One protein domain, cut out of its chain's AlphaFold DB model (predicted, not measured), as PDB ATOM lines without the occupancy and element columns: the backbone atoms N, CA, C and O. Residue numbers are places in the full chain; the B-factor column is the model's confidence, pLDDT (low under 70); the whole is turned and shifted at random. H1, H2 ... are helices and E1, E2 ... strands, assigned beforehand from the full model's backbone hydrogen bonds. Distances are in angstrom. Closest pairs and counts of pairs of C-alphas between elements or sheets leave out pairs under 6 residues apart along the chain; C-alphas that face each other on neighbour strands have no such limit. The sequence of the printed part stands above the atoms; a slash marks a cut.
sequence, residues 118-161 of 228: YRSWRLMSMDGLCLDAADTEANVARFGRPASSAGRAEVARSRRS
ATOM      1  N   TYR A 118      81.403 202.145 130.668       84.88
ATOM      2  CA  TYR A 118      81.683 203.435 130.050       84.88
ATOM      3  C   TYR A 118      81.457 204.534 131.093       84.88
ATOM      4  O   TYR A 118      80.321 204.861 131.440       84.88
ATOM      5  N   ARG A 119      82.541 205.119 131.616       85.62
ATOM      6  CA  ARG A 119      82.493 206.028 132.782       85.62
ATOM      7  C   ARG A 119      81.785 205.330 133.959       85.62
ATOM      8  O   ARG A 119      82.155 204.221 134.315       85.62
ATOM      9  N   SER A 120      80.756 205.944 134.546       84.19
ATOM     10  CA  SER A 120      79.945 205.353 135.621       84.19
ATOM     11  C   SER A 120      78.817 204.435 135.125       84.19
ATOM     12  O   SER A 120      77.984 204.014 135.926       84.19
ATOM     13  N   TRP A 121      78.726 204.169 133.818       84.25
ATOM     14  CA  TRP A 121      77.643 203.392 133.210       84.25
ATOM     15  C   TRP A 121      78.099 201.975 132.899       84.25
ATOM     16  O   TRP A 121      79.089 201.789 132.197       84.25
ATOM     17  N   ARG A 122      77.359 200.971 133.377       86.50
ATOM     18  CA  ARG A 122      77.612 199.573 133.021       86.50
ATOM     19  C   ARG A 122      77.237 199.329 131.561       86.50
ATOM     20  O   ARG A 122      76.125 199.664 131.148       86.50
ATOM     21  N   LEU A 123      78.143 198.720 130.806       86.94
ATOM     22  CA  LEU A 123      77.875 198.275 129.444       86.94
ATOM     23  C   LEU A 123      77.139 196.933 129.489       86.94
ATOM     24  O   LEU A 123      77.605 195.979 130.105       86.94
ATOM     25  N   MET A 124      75.968 196.875 128.856       81.75
ATOM     26  CA  MET A 124      75.126 195.681 128.779       81.75
ATOM     27  C   MET A 124      74.605 195.546 127.351       81.75
ATOM     28  O   MET A 124      74.026 196.497 126.820       81.75
ATOM     29  N   SER A 125      74.771 194.368 126.748       81.38
ATOM     30  CA  SER A 125      73.970 194.009 125.577       81.38
ATOM     31  C   SER A 125      72.592 193.573 126.050       81.38
ATOM     32  O   SER A 125      72.457 192.888 127.066       81.38
ATOM     33  N   MET A 126      71.566 193.980 125.316       78.25
ATOM     34  CA  MET A 126      70.215 193.496 125.525       78.25
ATOM     35  C   MET A 126      69.724 192.819 124.267       78.25
ATOM     36  O   MET A 126      69.442 193.482 123.267       78.25
ATOM     37  N   ASP A 127      69.533 191.517 124.368       76.75
ATOM     38  CA  ASP A 127      68.885 190.756 123.319       76.75
ATOM     39  C   ASP A 127      67.369 190.768 123.539       76.75
ATOM     40  O   ASP A 127      66.861 190.581 124.648       76.75
ATOM     41  N   GLY A 128      66.620 191.031 122.468       72.12
ATOM     42  CA  GLY A 128      65.167 190.934 122.487       72.12
ATOM     43  C   GLY A 128      64.733 189.491 122.258       72.12
ATOM     44  O   GLY A 128      64.950 188.959 121.173       72.12
ATOM     45  N   LEU A 129      64.062 188.877 123.236       70.00
ATOM     46  CA  LEU A 129      63.477 187.542 123.083       70.00
ATOM     47  C   LEU A 129      61.955 187.634 122.917       70.00
ATOM     48  O   LEU A 129      61.259 188.279 123.712       70.00
ATOM     49  N   CYS A 130      61.437 186.963 121.886       74.25
ATOM     50  CA  CYS A 130      60.009 186.723 121.702       74.25
ATOM     51  C   CYS A 130      59.717 185.250 121.990       74.25
ATOM     52  O   CYS A 130      60.251 184.389 121.298       74.25
ATOM     53  N   LEU A 131      58.867 184.972 122.981       75.38
ATOM     54  CA  LEU A 131      58.376 183.619 123.255       75.38
ATOM     55  C   LEU A 131      56.866 183.572 123.055       75.38
ATOM     56  O   LEU A 131      56.149 184.447 123.558       75.38
ATOM     57  N   ASP A 132      56.405 182.536 122.364       79.75
ATOM     58  CA  ASP A 132      54.987 182.231 122.243       79.75
ATOM     59  C   ASP A 132      54.443 181.743 123.591       79.75
ATOM     60  O   ASP A 132      55.074 180.958 124.303       79.75
ATOM     61  N   ALA A 133      53.275 182.252 123.967       82.25
ATOM     62  CA  ALA A 133      52.550 181.847 125.160       82.25
ATOM     63  C   ALA A 133      51.259 181.135 124.750       82.25
ATOM     64  O   ALA A 133      50.668 181.456 123.721       82.25
ATOM     65  N   ALA A 134      50.798 180.190 125.573       81.00
ATOM     66  CA  ALA A 134      49.523 179.517 125.337       81.00
ATOM     67  C   ALA A 134      48.386 180.543 125.198       81.00
ATOM     68  O   ALA A 134      48.324 181.489 125.994       81.00
ATOM     69  N   ASP A 135      47.495 180.342 124.225       82.69
ATOM     70  CA  ASP A 135      46.357 181.232 123.987       82.69
ATOM     71  C   ASP A 135      45.295 181.027 125.073       82.69
ATOM     72  O   ASP A 135      44.393 180.203 124.977       82.69
ATOM     73  N   THR A 136      45.481 181.741 126.176       84.50
ATOM     74  CA  THR A 136      44.561 181.794 127.311       84.50
ATOM     75  C   THR A 136      44.218 183.249 127.570       84.50
ATOM     76  O   THR A 136      45.062 184.128 127.371       84.50
ATOM     77  N   GLU A 137      43.010 183.517 128.061       86.00
ATOM     78  CA  GLU A 137      42.560 184.882 128.364       86.00
ATOM     79  C   GLU A 137      43.543 185.618 129.284       86.00
ATOM     80  O   GLU A 137      43.902 186.767 129.027       86.00
ATOM     81  N   ALA A 138      44.077 184.922 130.294       86.19
ATOM     82  CA  ALA A 138      45.083 185.460 131.205       86.19
ATOM     83  C   ALA A 138      46.379 185.884 130.484       86.19
ATOM     84  O   ALA A 138      46.924 186.958 130.757       86.19
ATOM     85  N   ASN A 139      46.873 185.076 129.540       85.00
ATOM     86  CA  ASN A 139      48.080 185.399 128.777       85.00
ATOM     87  C   ASN A 139      47.834 186.525 127.769       85.00
ATOM     88  O   ASN A 139      48.687 187.400 127.620       85.00
ATOM     89  N   VAL A 140      46.671 186.542 127.114       85.75
ATOM     90  CA  VAL A 140      46.285 187.622 126.196       85.75
ATOM     91  C   VAL A 140      46.174 188.944 126.952       85.75
ATOM     92  O   VAL A 140      46.739 189.940 126.504       85.75
ATOM     93  N   ALA A 141      45.544 188.955 128.129       83.62
ATOM     94  CA  ALA A 141      45.465 190.139 128.980       83.62
ATOM     95  C   ALA A 141      46.853 190.620 129.444       83.62
ATOM     96  O   ALA A 141      47.094 191.823 129.549       83.62
ATOM     97  N   ARG A 142      47.794 189.698 129.702       83.94
ATOM     98  CA  ARG A 142      49.127 190.029 130.227       83.94
ATOM     99  C   ARG A 142      50.144 190.460 129.170       83.94
ATOM    100  O   ARG A 142      50.990 191.309 129.476       83.94
ATOM    101  N   PHE A 143      50.127 189.831 127.996       82.12
ATOM    102  CA  PHE A 143      51.150 189.980 126.952       82.12
ATOM    103  C   PHE A 143      50.632 190.658 125.679       82.12
ATOM    104  O   PHE A 143      51.431 191.171 124.895       82.12
ATOM    105  N   GLY A 144      49.314 190.701 125.485       82.81
ATOM    106  CA  GLY A 144      48.694 191.177 124.256       82.81
ATOM    107  C   GLY A 144      48.890 190.222 123.075       82.81
ATOM    108  O   GLY A 144      49.479 189.143 123.181       82.81
ATOM    109  N   ARG A 145      48.381 190.642 121.913       78.00
ATOM    110  CA  ARG A 145      48.585 189.966 120.627       78.00
ATOM    111  C   ARG A 145      49.431 190.865 119.725       78.00
ATOM    112  O   ARG A 145      49.134 192.059 119.629       78.00
ATOM    113  N   PRO A 146      50.488 190.349 119.076       68.50
ATOM    114  CA  PRO A 146      51.224 191.137 118.100       68.50
ATOM    115  C   PRO A 146      50.314 191.503 116.922       68.50
ATOM    116  O   PRO A 146      49.469 190.712 116.500       68.50
ATOM    117  N   ALA A 147      50.493 192.708 116.380       58.81
ATOM    118  CA  ALA A 147      49.841 193.097 115.137       58.81
ATOM    119  C   ALA A 147      50.397 192.240 113.991       58.81
ATOM    120  O   ALA A 147      51.616 192.144 113.836       58.81
ATOM    121  N   SER A 148      49.519 191.622 113.200       55.50
ATOM    122  CA  SER A 148      49.894 190.996 111.933       55.50
ATOM    123  C   SER A 148      49.281 191.790 110.780       55.50
ATOM    124  O   SER A 148      48.207 192.375 110.930       55.50
ATOM    125  N   SER A 149      49.956 191.818 109.632       45.97
ATOM    126  CA  SER A 149      49.478 192.491 108.418       45.97
ATOM    127  C   SER A 149      48.224 191.846 107.807       45.97
ATOM    128  O   SER A 149      47.661 192.414 106.881       45.97
ATOM    129  N   ALA A 150      47.774 190.697 108.326       48.56
ATOM    130  CA  ALA A 150      46.649 189.916 107.806       48.56
ATOM    131  C   ALA A 150      45.509 189.687 108.828       48.56
ATOM    132  O   ALA A 150      44.598 188.915 108.559       48.56
ATOM    133  N   GLY A 151      45.532 190.340 110.000       48.19
ATOM    134  CA  GLY A 151      44.521 190.151 111.056       48.19
ATOM    135  C   GLY A 151      45.118 189.976 112.457       48.19
ATOM    136  O   GLY A 151      46.331 190.068 112.650       48.19
ATOM    137  N   ARG A 152      44.280 189.767 113.483       43.41
ATOM    138  CA  ARG A 152      44.756 189.530 114.862       43.41
ATOM    139  C   ARG A 152      45.569 188.233 114.906       43.41
ATOM    140  O   ARG A 152      45.075 187.205 114.468       43.41
ATOM    141  N   ALA A 153      46.787 188.272 115.451       51.00
ATOM    142  CA  ALA A 153      47.595 187.066 115.622       51.00
ATOM    143  C   ALA A 153      46.865 186.021 116.487       51.00
ATOM    144  O   ALA A 153      46.225 186.374 117.482       51.00
ATOM    145  N   GLU A 154      46.981 184.748 116.111       49.84
ATOM    146  CA  GLU A 154      46.323 183.617 116.784       49.84
ATOM    147  C   GLU A 154      46.941 183.296 118.151       49.84
ATOM    148  O   GLU A 154      46.278 182.720 119.002       49.84
ATOM    149  N   VAL A 155      48.182 183.727 118.400       50.38
ATOM    150  CA  VAL A 155      48.939 183.370 119.607       50.38
ATOM    151  C   VAL A 155      49.402 184.621 120.355       50.38
ATOM    152  O   VAL A 155      49.934 185.569 119.763       50.38
ATOM    153  N   ALA A 156      49.217 184.623 121.677       55.06
ATOM    154  CA  ALA A 156      49.783 185.637 122.561       55.06
ATOM    155  C   ALA A 156      51.319 185.543 122.548       55.06
ATOM    156  O   ALA A 156      51.880 184.470 122.764       55.06
ATOM    157  N   ARG A 157      52.023 186.661 122.331       55.19
ATOM    158  CA  ARG A 157      53.498 186.681 122.360       55.19
ATOM    159  C   ARG A 157      54.009 187.492 123.526       55.19
ATOM    160  O   ARG A 157      53.752 188.690 123.615       55.19
ATOM    161  N   SER A 158      54.836 186.871 124.359       49.84
ATOM    162  CA  SER A 158      55.640 187.623 125.312       49.84
ATOM    163  C   SER A 158      56.820 188.254 124.567       49.84
ATOM    164  O   SER A 158      57.731 187.571 124.101       49.84
ATOM    165  N   ARG A 159      56.793 189.581 124.412       50.78
ATOM    166  CA  ARG A 159      57.978 190.362 124.041       50.78
ATOM    167  C   ARG A 159      58.664 190.813 125.315       50.78
ATOM    168  O   ARG A 159      58.116 191.627 126.056       50.78
ATOM    169  N   ARG A 160      59.871 190.311 125.563       45.53
ATOM    170  CA  ARG A 160      60.762 190.884 126.573       45.53
ATOM    171  C   ARG A 160      61.820 191.714 125.864       45.53
ATOM    172  O   ARG A 160      62.859 191.215 125.462       45.53
ATOM    173  N   SER A 161      61.519 192.998 125.709       41.56
ATOM    174  CA  SER A 161      62.509 194.052 125.492       41.56
ATOM    175  C   SER A 161      62.510 194.904 126.758       41.56
ATOM    176  O   SER A 161      61.665 195.786 126.910       41.56
TER     177      SER A 161
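AT A GLANCE: This is residues 118 to 161 of the 228 residues of the protein "Insertion element 4 transposase N-terminal family protein" of Mycobacterium kansasii (UniProt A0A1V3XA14). Little regular structure is present: one short helix, H1, packs on a ribbon of two antiparallel strands, E1 and E2, while residues 118 to 125 stick out as a tail and residues 147 to 152 as a loop. The 44 printed residues, 17 in named elements, run E1, H1, E2, class mixed. The whole is extended, with a radius of gyration of the C-alphas of 15.1 A and spans of 46 by 24 by 13 A.

HOW THE PARTS SIT: E1, residues 129 to 133, and E2, residues 156 to 160, are antiparallel neighbours at 154 degrees; N 131 and O 158, 3.0 A apart, are within hydrogen-bond range. H1, residues 137 to 143, has every O i to N i+4 pair within that range. The closest C-alphas of H1 and E2 are Phe 143 and Ser 158, 5.3 A apart.

IN THESE COORDINATES: E1, 12.5 A long, begins at C-alpha 129 (63.477, 187.542, 123.083). H1 measures 10.1 A. E2, 12.8 A long, ends at C-alpha 160 (60.762, 190.884, 126.573).

THE WHOLE: The farthest C-alphas, Arg 119 and Ala 150, are 46.6 A apart. The printed part has no cut. The H1 to E2 link is long, 12 residues. Residues 146 to 161 have pLDDT under 70.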